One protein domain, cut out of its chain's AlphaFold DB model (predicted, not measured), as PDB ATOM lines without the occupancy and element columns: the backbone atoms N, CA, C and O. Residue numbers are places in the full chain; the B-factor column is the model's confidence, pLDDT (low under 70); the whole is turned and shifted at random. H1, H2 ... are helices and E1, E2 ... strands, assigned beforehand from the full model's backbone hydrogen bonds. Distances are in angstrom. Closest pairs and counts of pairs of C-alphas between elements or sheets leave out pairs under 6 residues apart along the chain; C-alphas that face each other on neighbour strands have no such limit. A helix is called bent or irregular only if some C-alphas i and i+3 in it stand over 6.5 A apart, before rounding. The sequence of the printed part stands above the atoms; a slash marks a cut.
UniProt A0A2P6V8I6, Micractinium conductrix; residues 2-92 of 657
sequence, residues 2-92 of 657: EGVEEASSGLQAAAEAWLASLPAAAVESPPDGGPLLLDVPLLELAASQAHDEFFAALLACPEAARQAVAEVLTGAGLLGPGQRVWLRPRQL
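What this domain is: This is residues 2 to 92 of the 657 residues of a protein of Micractinium conductrix (UniProt A0A2P6V8I6). Three helices in contact make the body: H3 and H4 meet at a corner, and H1 crosses both of them, while a ribbon of two parallel strands, E1 and E2, runs past H4 with E2 the nearer strand. The short H2 folds back on H3 as a small helical hairpin, and residues 2 to 7 of H1 stick out. The printed part has 91 residues, with four named helices and two named strands in the order H1, E1, H2, H3, H4, E2; its class is mostly helix. It is compact, with a radius of gyration of the C-alphas of 12.7 A, and spans 36 by 33 by 19 A.

How they stand to each other: Start at H1, residues 2 to 21. With its residues 11 to 18 alone it touches H3, residues 49 to 60, where the closest C-alphas, of Ala 14 and Phe 54, are 5.3 A apart; the tilt is steep, 57 degrees, opposite ways. It also touches H4, residues 62 to 75, closest at the C-alphas of Gln 12 and Ala 68, 5.1 A; they run the same way at a steep tilt of 70.0 degrees, only just short of about perpendicular. Next look at E1, residues 36 to 41, the parallel neighbour of E2, residues 85 to 90, at 25 degrees; N 38 and O 86 are 2.9 A apart and N 88 and O 38 2.8 A, both within hydrogen-bond range. E1, the helices H2, H3 and H4, and E2 form a strand-helix-strand unit, two parallel neighbour strands with helices between them along the chain. H2, residues 42 to 47, and H3 are a helical hairpin at a steep tilt of 40 degrees; they touch closest at the C-alphas of Leu 45 and His 51, 6.1 A. H3 touches H4 with residues 54 to 58 alone, and the C-alphas of Leu 58 and Ala 65 come to 5.2 A. The closest C-alphas of H4 and E2, of Ala 70 and Val 85, are 5.9 A apart. H1 and E2 are apart. Each O i to N i+4 pair is within hydrogen-bond range in H1, H2 and H4; in H3 it is 6 of 8.

Where its parts are: Find C-alpha 2 at (-39.216, -40.759, 134.737); from there H1 runs 29.4 A to C-alpha 21. E1 measures 16.0 A from C-alpha 36 to 41. H2 covers 8.4 A and H3 17.2 A; H3 is irregular, with C-alphas 50 and 53 7.9 A apart. H4 begins at C-alpha 62, (-47.085, -35.601, 115.150), and runs 19.9 A. E2 runs 15.5 A to C-alpha 90 at (-44.179, -32.181, 102.478).

The domain as a whole: The C-alphas of Glu 2 and Pro 31 are the two farthest apart, 40.1 A. The printed part has no cut. The link from H1 to E1, 14 residues, is long. The mean pLDDT of the printed part is 84.0; look for values under 70 at residues 2 to 4, 28 to 29 and 31.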
ATOM      1  N   GLU A   2     -40.606 -40.926 135.217       38.81
ATOM      2  CA  GLU A   2     -39.216 -40.759 134.737       38.81
ATOM      3  C   GLU A   2     -39.028 -41.054 133.233       38.81
ATOM      4  O   GLU A   2     -38.496 -40.218 132.515       38.81
ATOM      5  N   GLY A   3     -39.588 -42.150 132.702       56.00
ATOM      6  CA  GLY A   3     -39.478 -42.455 131.262       56.00
ATOM      7  C   GLY A   3     -40.255 -41.524 130.311       56.00
ATOM      8  O   GLY A   3     -39.984 -41.522 129.117       56.00
ATOM      9  N   VAL A   4     -41.220 -40.740 130.808       62.25
ATOM     10  CA  VAL A   4     -41.960 -39.756 129.988       62.25
ATOM     11  C   VAL A   4     -41.196 -38.434 129.932       62.25
ATOM     12  O   VAL A   4     -41.141 -37.807 128.878       62.25
ATOM     13  N   GLU A   5     -40.574 -38.031 131.042       71.56
ATOM     14  CA  GLU A   5     -39.733 -36.831 131.101       71.56
ATOM     15  C   GLU A   5     -38.458 -37.001 130.267       71.56
ATOM     16  O   GLU A   5     -38.111 -36.113 129.489       71.56
ATOM     17  N   GLU A   6     -37.813 -38.170 130.343       76.75
ATOM     18  CA  GLU A   6     -36.624 -38.476 129.541       76.75
ATOM     19  C   GLU A   6     -36.950 -38.477 128.035       76.75
ATOM     20  O   GLU A   6     -36.273 -37.803 127.257       76.75
ATOM     21  N   ALA A   7     -38.058 -39.113 127.633       76.12
ATOM     22  CA  ALA A   7     -38.530 -39.105 126.247       76.12
ATOM     23  C   ALA A   7     -38.884 -37.694 125.738       76.12
ATOM     24  O   ALA A   7     -38.596 -37.361 124.588       76.12
ATOM     25  N   SER A   8     -39.473 -36.848 126.591       83.44
ATOM     26  CA  SER A   8     -39.782 -35.454 126.250       83.44
ATOM     27  C   SER A   8     -38.513 -34.630 126.029       83.44
ATOM     28  O   SER A   8     -38.450 -33.847 125.083       83.44
ATOM     29  N   SER A   9     -37.490 -34.825 126.868       87.69
ATOM     30  CA  SER A   9     -36.221 -34.098 126.758       87.69
ATOM     31  C   SER A   9     -35.440 -34.456 125.487       87.69
ATOM     32  O   SER A   9     -34.934 -33.563 124.808       87.69
ATOM     33  N   GLY A  10     -35.416 -35.741 125.112       91.19
ATOM     34  CA  GLY A  10     -34.795 -36.197 123.866       91.19
ATOM     35  C   GLY A  10     -35.492 -35.618 122.634       91.19
ATOM     36  O   GLY A  10     -34.841 -35.065 121.750       91.19
ATOM     37  N   LEU A  11     -36.831 -35.639 122.615       90.81
ATOM     38  CA  LEU A  11     -37.606 -35.065 121.515       90.81
ATOM     39  C   LEU A  11     -37.394 -33.550 121.371       90.81
ATOM     40  O   LEU A  11     -37.332 -33.043 120.251       90.81
ATOM     41  N   GLN A  12     -37.258 -32.827 122.484       92.19
ATOM     42  CA  GLN A  12     -36.975 -31.394 122.465       92.19
ATOM     43  C   GLN A  12     -35.593 -31.095 121.867       92.19
ATOM     44  O   GLN A  12     -35.485 -30.226 121.002       92.19
ATOM     45  N   ALA A  13     -34.561 -31.850 122.256       91.94
ATOM     46  CA  ALA A  13     -33.218 -31.717 121.688       91.94
ATOM     47  C   ALA A  13     -33.194 -32.045 120.182       91.94
ATOM     48  O   ALA A  13     -32.573 -31.329 119.395       91.94
ATOM     49  N   ALA A  14     -33.924 -33.082 119.760       91.38
ATOM     50  CA  ALA A  14     -34.060 -33.440 118.350       91.38
ATOM     51  C   ALA A  14     -34.791 -32.348 117.540       91.38
ATOM     52  O   ALA A  14     -34.377 -32.012 116.428       91.38
ATOM     53  N   ALA A  15     -35.848 -31.752 118.107       91.38
ATOM     54  CA  ALA A  15     -36.566 -30.633 117.498       91.38
ATOM     55  C   ALA A  15     -35.684 -29.378 117.375       91.38
ATOM     56  O   ALA A  15     -35.721 -28.706 116.346       91.38
ATOM     57  N   GLU A  16     -34.866 -29.077 118.387       93.81
ATOM     58  CA  GLU A  16     -33.906 -27.968 118.362       93.81
ATOM     59  C   GLU A  16     -32.836 -28.163 117.283       93.81
ATOM     60  O   GLU A  16     -32.584 -27.252 116.491       93.81
ATOM     61  N   ALA A  17     -32.265 -29.368 117.184       92.12
ATOM     62  CA  ALA A  17     -31.282 -29.703 116.157       92.12
ATOM     63  C   ALA A  17     -31.849 -29.562 114.734       92.12
ATOM     64  O   ALA A  17     -31.154 -29.083 113.836       92.12
ATOM     65  N   TRP A  18     -33.109 -29.953 114.522       93.38
ATOM     66  CA  TRP A  18     -33.794 -29.761 113.244       93.38
ATOM     67  C   TRP A  18     -34.098 -28.287 112.954       93.38
ATOM     68  O   TRP A  18     -33.788 -27.798 111.873       93.38
ATOM     69  N   LEU A  19     -34.643 -27.535 113.914       91.88
ATOM     70  CA  LEU A  19     -34.910 -26.104 113.726       91.88
ATOM     71  C   LEU A  19     -33.635 -25.317 113.392       91.88
ATOM     72  O   LEU A  19     -33.683 -24.397 112.578       91.88
ATOM     73  N   ALA A  20     -32.497 -25.698 113.975       91.25
ATOM     74  CA  ALA A  20     -31.201 -25.090 113.687       91.25
ATOM     75  C   ALA A  20     -30.673 -25.394 112.271       91.25
ATOM     76  O   ALA A  20     -29.822 -24.650 111.778       91.25
ATOM     77  N   SER A  21     -31.148 -26.461 111.614       90.25
ATOM     78  CA  SER A  21     -30.760 -26.803 110.239       90.25
ATOM     79  C   SER A  21     -31.639 -26.137 109.177       90.25
ATOM     80  O   SER A  21     -31.248 -26.080 108.008       90.25
ATOM     81  N   LEU A  22     -32.795 -25.586 109.566       88.12
ATOM     82  CA  LEU A  22     -33.675 -24.873 108.648       88.12
ATOM     83  C   LEU A  22     -33.041 -23.549 108.182       88.12
ATOM     84  O   LEU A  22     -32.466 -22.808 108.983       88.12
ATOM     85  N   PRO A  23     -33.183 -23.187 106.893       85.75
ATOM     86  CA  PRO A  23     -32.804 -21.856 106.441       85.75
ATOM     87  C   PRO A  23     -33.665 -20.812 107.161       85.75
ATOM     88  O   PRO A  23     -34.863 -21.012 107.336       85.75
ATOM     89  N   ALA A  24     -33.088 -19.664 107.525       76.69
ATOM     90  CA  ALA A  24     -33.798 -18.615 108.272       76.69
ATOM     91  C   ALA A  24     -35.122 -18.170 107.610       76.69
ATOM     92  O   ALA A  24     -36.077 -17.834 108.302       76.69
ATOM     93  N   ALA A  25     -35.204 -18.234 106.276       71.94
ATOM     94  CA  ALA A  25     -36.413 -17.925 105.505       71.94
ATOM     95  C   ALA A  25     -37.563 -18.939 105.693       71.94
ATOM     96  O   ALA A  25     -38.705 -18.640 105.365       71.94
ATOM     97  N   ALA A  26     -37.291 -20.141 106.207       73.50
ATOM     98  CA  ALA A  26     -38.329 -21.127 106.516       73.50
ATOM     99  C   ALA A  26     -39.083 -20.802 107.818       73.50
ATOM    100  O   ALA A  26     -40.152 -21.360 108.056       73.50
ATOM    101  N   VAL A  27     -38.550 -19.896 108.646       74.00
ATOM    102  CA  VAL A  27     -39.133 -19.472 109.926       74.00
ATOM    103  C   VAL A  27     -39.566 -18.009 109.820       74.00
ATOM    104  O   VAL A  27     -39.121 -17.143 110.569       74.00
ATOM    105  N   GLU A  28     -40.421 -17.699 108.848       62.84
ATOM    106  CA  GLU A  28     -41.018 -16.367 108.752       62.84
ATOM    107  C   GLU A  28     -42.294 -16.299 109.595       62.84
ATOM    108  O   GLU A  28     -43.303 -16.950 109.313       62.84
ATOM    109  N   SER A  29     -42.251 -15.488 110.654       67.12
ATOM    110  CA  SER A  29     -43.441 -15.161 111.432       67.12
ATOM    111  C   SER A  29     -44.422 -14.388 110.544       67.12
ATOM    112  O   SER A  29     -44.035 -13.352 109.991       67.12
ATOM    113  N   PRO A  30     -45.686 -14.820 110.416       70.38
ATOM    114  CA  PRO A  30     -46.671 -14.051 109.673       70.38
ATOM    115  C   PRO A  30     -46.854 -12.662 110.313       70.38
ATOM    116  O   PRO A  30     -46.893 -12.562 111.544       70.38
ATOM    117  N   PRO A  31     -47.007 -11.598 109.505       66.19
ATOM    118  CA  PRO A  31     -47.060 -10.215 109.990       66.19
ATOM    119  C   PRO A  31     -48.230  -9.939 110.950       66.19
ATOM    120  O   PRO A  31     -48.135  -9.044 111.784       66.19
ATOM    121  N   ASP A  32     -49.296 -10.742 110.885       72.81
ATOM    122  CA  ASP A  32     -50.532 -10.542 111.653       72.81
ATOM    123  C   ASP A  32     -50.608 -11.385 112.943       72.81
ATOM    124  O   ASP A  32     -51.688 -11.574 113.503       72.81
ATOM    125  N   GLY A  33     -49.492 -11.965 113.403       71.69
ATOM    126  CA  GLY A  33     -49.491 -12.850 114.579       71.69
ATOM    127  C   GLY A  33     -50.235 -14.175 114.357       71.69
ATOM    128  O   GLY A  33     -50.605 -14.862 115.310       71.69
ATOM    129  N   GLY A  34     -50.463 -14.541 113.091       72.56
ATOM    130  CA  GLY A  34     -51.058 -15.814 112.695       72.56
ATOM    131  C   GLY A  34     -50.200 -17.034 113.069       72.56
ATOM    132  O   GLY A  34     -49.073 -16.897 113.559       72.56
ATOM    133  N   PRO A  35     -50.710 -18.257 112.836       77.81
ATOM    134  CA  PRO A  35     -49.938 -19.469 113.069       77.81
ATOM    135  C   PRO A  35     -48.655 -19.459 112.228       77.81
ATOM    136  O   PRO A  35     -48.696 -19.209 111.025       77.81
ATOM    137  N   LEU A  36     -47.525 -19.757 112.862       84.31
ATOM    138  CA  LEU A  36     -46.268 -20.046 112.196       84.31
ATOM    139  C   LEU A  36     -46.403 -21.386 111.466       84.31
ATOM    140  O   LEU A  36     -46.631 -22.427 112.091       84.31
ATOM    141  N   LEU A  37     -46.293 -21.351 110.142       85.00
ATOM    142  CA  LEU A  37     -46.366 -22.533 109.291       85.00
ATOM    143  C   LEU A  37     -44.943 -22.988 108.969       85.00
ATOM    144  O   LEU A  37     -44.198 -22.239 108.347       85.00
ATOM    145  N   LEU A  38     -44.586 -24.209 109.358       88.81
ATOM    146  CA  LEU A  38     -43.292 -24.810 109.045       88.81
ATOM    147  C   LEU A  38     -43.508 -25.962 108.070       88.81
ATOM    148  O   LEU A  38     -44.136 -26.965 108.420       88.81
ATOM    149  N   ASP A  39     -43.016 -25.821 106.842       88.00
ATOM    150  CA  ASP A  39     -42.990 -26.932 105.891       88.00
ATOM    151  C   ASP A  39     -41.862 -27.901 106.269       88.00
ATOM    152  O   ASP A  39     -40.709 -27.503 106.421       88.00
ATOM    153  N   VAL A  40     -42.204 -29.179 106.434       86.56
ATOM    154  CA  VAL A  40     -41.269 -30.234 106.840       86.56
ATOM    155  C   VAL A  40     -41.026 -31.155 105.642       86.56
ATOM    156  O   VAL A  40     -41.892 -31.984 105.355       86.56
ATOM    157  N   PRO A  41     -39.907 -31.025 104.907       87.62
ATOM    158  CA  PRO A  41     -39.598 -31.904 103.781       87.62
ATOM    159  C   PRO A  41     -39.231 -33.300 104.302       87.62
ATOM    160  O   PRO A  41     -38.096 -33.552 104.697       87.62
ATOM    161  N   LEU A  42     -40.200 -34.219 104.343       85.06
ATOM    162  CA  LEU A  42     -40.019 -35.530 104.971       85.06
ATOM    163  C   LEU A  42     -38.956 -36.382 104.275       85.06
ATOM    164  O   LEU A  42     -38.279 -37.137 104.961       85.06
ATOM    165  N   LEU A  43     -38.777 -36.262 102.954       84.94
ATOM    166  CA  LEU A  43     -37.700 -36.970 102.247       84.94
ATOM    167  C   LEU A  43     -36.311 -36.485 102.675       84.94
ATOM    168  O   LEU A  43     -35.423 -37.304 102.889       84.94
ATOM    169  N   GLU A  44     -36.124 -35.173 102.818       86.19
ATOM    170  CA  GLU A  44     -34.853 -34.604 103.283       86.19
ATOM    171  C   GLU A  44     -34.605 -34.958 104.752       86.19
ATOM    172  O   GLU A  44     -33.487 -35.311 105.129       86.19
ATOM    173  N   LEU A  45     -35.666 -34.930 105.564       86.25
ATOM    174  CA  LEU A  45     -35.607 -35.304 106.970       86.25
ATOM    175  C   LEU A  45     -35.243 -36.786 107.141       86.25
ATOM    176  O   LEU A  45     -34.364 -37.100 107.933       86.25
ATOM    177  N   ALA A  46     -35.853 -37.674 106.350       85.81
ATOM    178  CA  ALA A  46     -35.569 -39.110 106.348       85.81
ATOM    179  C   ALA A  46     -34.175 -39.457 105.797       85.81
ATOM    180  O   ALA A  46     -33.632 -40.514 106.110       85.81
ATOM    181  N   ALA A  47     -33.598 -38.600 104.951       86.50
ATOM    182  CA  ALA A  47     -32.247 -38.785 104.427       86.50
ATOM    183  C   ALA A  47     -31.155 -38.335 105.417       86.50
ATOM    184  O   ALA A  47     -29.982 -38.673 105.236       86.50
ATOM    185  N   SER A  48     -31.517 -37.565 106.448       87.88
ATOM    186  CA  SER A  48     -30.580 -36.993 107.409       87.88
ATOM    187  C   SER A  48     -30.526 -37.810 108.698       87.88
ATOM    188  O   SER A  48     -31.392 -37.679 109.558       87.88
ATOM    189  N   GLN A  49     -29.427 -38.544 108.898       86.62
ATOM    190  CA  GLN A  49     -29.170 -39.272 110.153       86.62
ATOM    191  C   GLN A  49     -29.207 -38.365 111.394       86.62
ATOM    192  O   GLN A  49     -29.529 -38.812 112.489       86.62
ATOM    193  N   ALA A  50     -28.890 -37.075 111.236       82.06
ATOM    194  CA  ALA A  50     -28.938 -36.102 112.327       82.06
ATOM    195  C   ALA A  50     -30.370 -35.795 112.806       82.06
ATOM    196  O   ALA A  50     -30.541 -35.140 113.833       82.06
ATOM    197  N   HIS A  51     -31.392 -36.226 112.062       90.00
ATOM    198  CA  HIS A  51     -32.795 -35.932 112.335       90.00
ATOM    199  C   HIS A  51     -33.673 -37.189 112.457       90.00
ATOM    200  O   HIS A  51     -34.892 -37.050 112.565       90.00
ATOM    201  N   ASP A  52     -33.083 -38.390 112.506       89.44
ATOM    202  CA  ASP A  52     -33.811 -39.667 112.596       89.44
ATOM    203  C   ASP A  52     -34.771 -39.712 113.796       89.44
ATOM    204  O   ASP A  52     -35.909 -40.163 113.669       89.44
ATOM    205  N   GLU A  53     -34.348 -39.193 114.953       90.81
ATOM    206  CA  GLU A  53     -35.179 -39.154 116.165       90.81
ATOM    207  C   GLU A  53     -36.407 -38.252 115.996       90.81
ATOM    208  O   GLU A  53     -37.526 -38.647 116.335       90.81
ATOM    209  N   PHE A  54     -36.226 -37.057 115.423       91.75
ATOM    210  CA  PHE A  54     -37.334 -36.134 115.168       91.75
ATOM    211  C   PHE A  54     -38.271 -36.678 114.082       91.75
ATOM    212  O   PHE A  54     -39.490 -36.602 114.230       91.75
ATOM    213  N   PHE A  55     -37.721 -37.279 113.023       92.19
ATOM    214  CA  PHE A  55     -38.493 -37.941 111.974       92.19
ATOM    215  C   PHE A  55     -39.348 -39.081 112.538       92.19
ATOM    216  O   PHE A  55     -40.560 -39.109 112.321       92.19
ATOM    217  N   ALA A  56     -38.749 -39.984 113.320       91.56
ATOM    218  CA  ALA A  56     -39.457 -41.093 113.946       91.56
ATOM    219  C   ALA A  56     -40.570 -40.601 114.884       91.56
ATOM    220  O   ALA A  56     -41.689 -41.115 114.844       91.56
ATOM    221  N   ALA A  57     -40.297 -39.565 115.682       90.69
ATOM    222  CA  ALA A  57     -41.295 -38.966 116.558       90.69
ATOM    223  C   ALA A  57     -42.434 -38.287 115.783       90.69
ATOM    224  O   ALA A  57     -43.595 -38.435 116.161       90.69
ATOM    225  N   LEU A  58     -42.132 -37.592 114.684       90.88
ATOM    226  CA  LEU A  58     -43.132 -36.963 113.823       90.88
ATOM    227  C   LEU A  58     -44.060 -37.999 113.175       90.88
ATOM    228  O   LEU A  58     -45.264 -37.760 113.087       90.88
ATOM    229  N   LEU A  59     -43.524 -39.150 112.759       91.31
ATOM    230  CA  LEU A  59     -44.321 -40.247 112.208       91.31
ATOM    231  C   LEU A  59     -45.159 -40.964 113.269       91.31
ATOM    232  O   LEU A  59     -46.292 -41.353 112.988       91.31
ATOM    233  N   ALA A  60     -44.621 -41.150 114.474       90.69
ATOM    234  CA  ALA A  60     -45.296 -41.880 115.542       90.69
ATOM    235  C   ALA A  60     -46.347 -41.037 116.282       90.69
ATOM    236  O   ALA A  60     -47.389 -41.562 116.666       90.69
ATOM    237  N   CYS A  61     -46.060 -39.754 116.518       90.25
ATOM    238  CA  CYS A  61     -46.913 -38.834 117.264       90.25
ATOM    239  C   CYS A  61     -46.668 -37.377 116.809       90.25
ATOM    240  O   CYS A  61     -45.931 -36.623 117.459       90.25
ATOM    241  N   PRO A  62     -47.305 -36.931 115.710       89.12
ATOM    242  CA  PRO A  62     -47.085 -35.601 115.150       89.12
ATOM    243  C   PRO A  62     -47.511 -34.478 116.102       89.12
ATOM    244  O   PRO A  62     -46.977 -33.371 116.031       89.12
ATOM    245  N   GLU A  63     -48.440 -34.745 117.027       86.12
ATOM    246  CA  GLU A  63     -48.822 -33.783 118.061       86.12
ATOM    247  C   GLU A  63     -47.692 -33.537 119.071       86.12
ATOM    248  O   GLU A  63     -47.419 -32.378 119.388       86.12
ATOM    249  N   ALA A  64     -46.998 -34.591 119.517       87.94
ATOM    250  CA  ALA A  64     -45.849 -34.463 120.412       87.94
ATOM    251  C   ALA A  64     -44.679 -33.755 119.717       87.94
ATOM    252  O   ALA A  64     -44.095 -32.837 120.288       87.94
ATOM    253  N   ALA A  65     -44.391 -34.108 118.458       89.44
ATOM    254  CA  ALA A  65     -43.364 -33.429 117.666       89.44
ATOM    255  C   ALA A  65     -43.672 -31.930 117.502       89.44
ATOM    256  O   ALA A  65     -42.809 -31.080 117.717       89.44
ATOM    257  N   ARG A  66     -44.928 -31.580 117.196       89.81
ATOM    258  CA  ARG A  66     -45.380 -30.183 117.103       89.81
ATOM    259  C   ARG A  66     -45.256 -29.441 118.434       89.81
ATOM    260  O   ARG A  66     -44.882 -28.270 118.428       89.81
ATOM    261  N   GLN A  67     -45.586 -30.090 119.550       87.62
ATOM    262  CA  GLN A  67     -45.464 -29.499 120.882       87.62
ATOM    263  C   GLN A  67     -43.996 -29.226 121.238       87.62
ATOM    264  O   GLN A  67     -43.687 -28.115 121.657       87.62
ATOM    265  N   ALA A  68     -43.092 -30.173 120.971       89.62
ATOM    266  CA  ALA A  68     -41.657 -29.990 121.182       89.62
ATOM    267  C   ALA A  68     -41.097 -28.819 120.356       89.62
ATOM    268  O   ALA A  68     -40.393 -27.963 120.885       89.62
ATOM    269  N   VAL A  69     -41.483 -28.708 119.078       91.19
ATOM    270  CA  VAL A  69     -41.106 -27.560 118.232       91.19
ATOM    271  C   VAL A  69     -41.646 -26.245 118.806       91.19
ATOM    272  O   VAL A  69     -40.926 -25.247 118.845       91.19
ATOM    273  N   ALA A  70     -42.899 -26.221 119.271       88.75
ATOM    274  CA  ALA A  70     -43.484 -25.028 119.880       88.75
ATOM    275  C   ALA A  70     -42.748 -24.608 121.160       88.75
ATOM    276  O   ALA A  70     -42.523 -23.415 121.365       88.75
ATOM    277  N   GLU A  71     -42.331 -25.561 121.993       88.12
ATOM    278  CA  GLU A  71     -41.560 -25.305 123.214       88.12
ATOM    279  C   GLU A  71     -40.170 -24.744 122.910       88.12
ATOM    280  O   GLU A  71     -39.784 -23.742 123.511       88.12
ATOM    281  N   VAL A  72     -39.456 -25.309 121.929       91.44
ATOM    282  CA  VAL A  72     -38.154 -24.783 121.485       91.44
ATOM    283  C   VAL A  72     -38.293 -23.351 120.963       91.44
ATOM    284  O   VAL A  72     -37.562 -22.461 121.395       91.44
ATOM    285  N   LEU A  73     -39.267 -23.090 120.087       89.88
ATOM    286  CA  LEU A  73     -39.485 -21.749 119.530       89.88
ATOM    287  C   LEU A  73     -39.931 -20.731 120.587       89.88
ATOM    288  O   LEU A  73     -39.542 -19.565 120.521       89.88
ATOM    289  N   THR A  74     -40.714 -21.164 121.578       87.88
ATOM    290  CA  THR A  74     -41.095 -20.323 122.723       87.88
ATOM    291  C   THR A  74     -39.878 -20.007 123.592       87.88
ATOM    292  O   THR A  74     -39.670 -18.848 123.945       87.88
ATOM    293  N   GLY A  75     -39.039 -21.005 123.891       87.50
ATOM    294  CA  GLY A  75     -37.798 -20.830 124.652       87.50
ATOM    295  C   GLY A  75     -36.794 -19.903 123.961       87.50
ATOM    296  O   GLY A  75     -36.125 -19.117 124.627       87.50
ATOM    297  N   ALA A  76     -36.754 -19.928 122.628       88.44
ATOM    298  CA  ALA A  76     -35.948 -19.025 121.808       88.44
ATOM    299  C   ALA A  76     -36.552 -17.613 121.649       88.44
ATOM    300  O   ALA A  76     -35.920 -16.742 121.052       88.44
ATOM    301  N   GLY A  77     -37.773 -17.367 122.142       88.19
ATOM    302  CA  GLY A  77     -38.479 -16.093 121.967       88.19
ATOM    303  C   GLY A  77     -38.927 -15.813 120.526       88.19
ATOM    304  O   GLY A  77     -39.205 -14.665 120.187       88.19
ATOM    305  N   LEU A  78     -38.990 -16.845 119.680       87.69
ATOM    306  CA  LEU A  78     -39.412 -16.759 118.275       87.69
ATOM    307  C   LEU A  78     -40.924 -16.937 118.101       87.69
ATOM    308  O   LEU A  78     -41.471 -16.576 117.061       87.69
ATOM    309  N   LEU A  79     -41.598 -17.495 119.108       85.12
ATOM    310  CA  LEU A  79     -43.044 -17.663 119.127       85.12
ATOM    311  C   LEU A  79     -43.673 -16.636 120.074       85.12
ATOM    312  O   LEU A  79     -43.391 -16.625 121.273       85.12
ATOM    313  N   GLY A  80     -44.537 -15.770 119.539       81.25
ATOM    314  CA  GLY A  80     -45.288 -14.818 120.353       81.25
ATOM    315  C   GLY A  80     -46.282 -15.513 121.299       81.25
ATOM    316  O   GLY A  80     -46.718 -16.636 121.029       81.25
ATOM    317  N   PRO A  81     -46.703 -14.861 122.399       75.19
ATOM    318  CA  PRO A  81     -47.700 -15.423 123.305       75.19
ATOM    319  C   PRO A  81     -49.013 -15.715 122.560       75.19
ATOM    320  O   PRO A  81     -49.604 -14.831 121.948       75.19
ATOM    321  N   GLY A  82     -49.456 -16.975 122.606       73.38
ATOM    322  CA  GLY A  82     -50.654 -17.452 121.903       73.38
ATOM    323  C   GLY A  82     -50.439 -17.799 120.424       73.38
ATOM    324  O   GLY A  82     -51.323 -18.393 119.805       73.38
ATOM    325  N   GLN A  83     -49.270 -17.506 119.851       79.88
ATOM    326  CA  GLN A  83     -48.962 -17.891 118.479       79.88
ATOM    327  C   GLN A  83     -48.815 -19.415 118.378       79.88
ATOM    328  O   GLN A  83     -48.331 -20.078 119.290       79.88
ATOM    329  N   ARG A  84     -49.283 -20.006 117.276       79.69
ATOM    330  CA  ARG A  84     -49.289 -21.466 117.081       79.69
ATOM    331  C   ARG A  84     -48.217 -21.880 116.100       79.69
ATOM    332  O   ARG A  84     -47.934 -21.134 115.177       79.69
ATOM    333  N   VAL A  85     -47.719 -23.101 116.249       85.12
ATOM    334  CA  VAL A  85     -46.860 -23.748 115.253       85.12
ATOM    335  C   VAL A  85     -47.650 -24.842 114.559       85.12
ATOM    336  O   VAL A  85     -48.225 -25.708 115.227       85.12
ATOM    337  N   TRP A  86     -47.701 -24.796 113.232       85.94
ATOM    338  CA  TRP A  86     -48.270 -25.841 112.389       85.94
ATOM    339  C   TRP A  86     -47.150 -26.468 111.572       85.94
ATOM    340  O   TRP A  86     -46.546 -25.809 110.729       85.94
ATOM    341  N   LEU A  87     -46.894 -27.750 111.820       88.12
ATOM    342  CA  LEU A  87     -45.995 -28.544 110.995       88.12
ATOM    343  C   LEU A  87     -46.780 -29.039 109.780       88.12
ATOM    344  O   LEU A  87     -47.815 -29.681 109.950       88.12
ATOM    345  N   ARG A  88     -46.298 -28.736 108.575       88.00
ATOM    346  CA  ARG A  88     -46.867 -29.199 107.306       88.00
ATOM    347  C   ARG A  88     -45.895 -30.176 106.657       88.00
ATOM    348  O   ARG A  88     -44.971 -29.737 105.971       88.00
ATOM    349  N   PRO A  89     -46.068 -31.488 106.853       87.94
ATOM    350  CA  PRO A  89     -45.243 -32.467 106.169       87.94
ATOM    351  C   PRO A  89     -45.407 -32.329 104.650       87.94
ATOM    352  O   PRO A  89     -46.521 -32.270 104.127       87.94
ATOM    353  N   ARG A  90     -44.284 -32.238 103.940       83.75
ATOM    354  CA  ARG A  90     -44.179 -32.181 102.478       83.75
ATOM    355  C   ARG A  90     -43.342 -33.355 102.000       83.75
ATOM    356  O   ARG A  90     -42.550 -33.883 102.771       83.75
ATOM    357  N   GLN A  91     -43.490 -33.713 100.724       81.69
ATOM    358  CA  GLN A  91     -42.728 -34.803 100.103       81.69
ATOM    359  C   GLN A  91     -42.854 -36.092 100.929       81.69
ATOM    360  O   GLN A  91     -41.887 -36.579 101.504       81.69
ATOM    361  N   LEU A  92     -44.075 -36.603 101.078       79.19
ATOM    362  CA  LEU A  92     -44.272 -37.830 101.841       79.19
ATOM    363  C   LEU A  92     -43.626 -39.006 101.098       79.19
ATOM    364  O   LEU A  92     -43.802 -39.125  99.884       79.19
TER     365      LEU A  92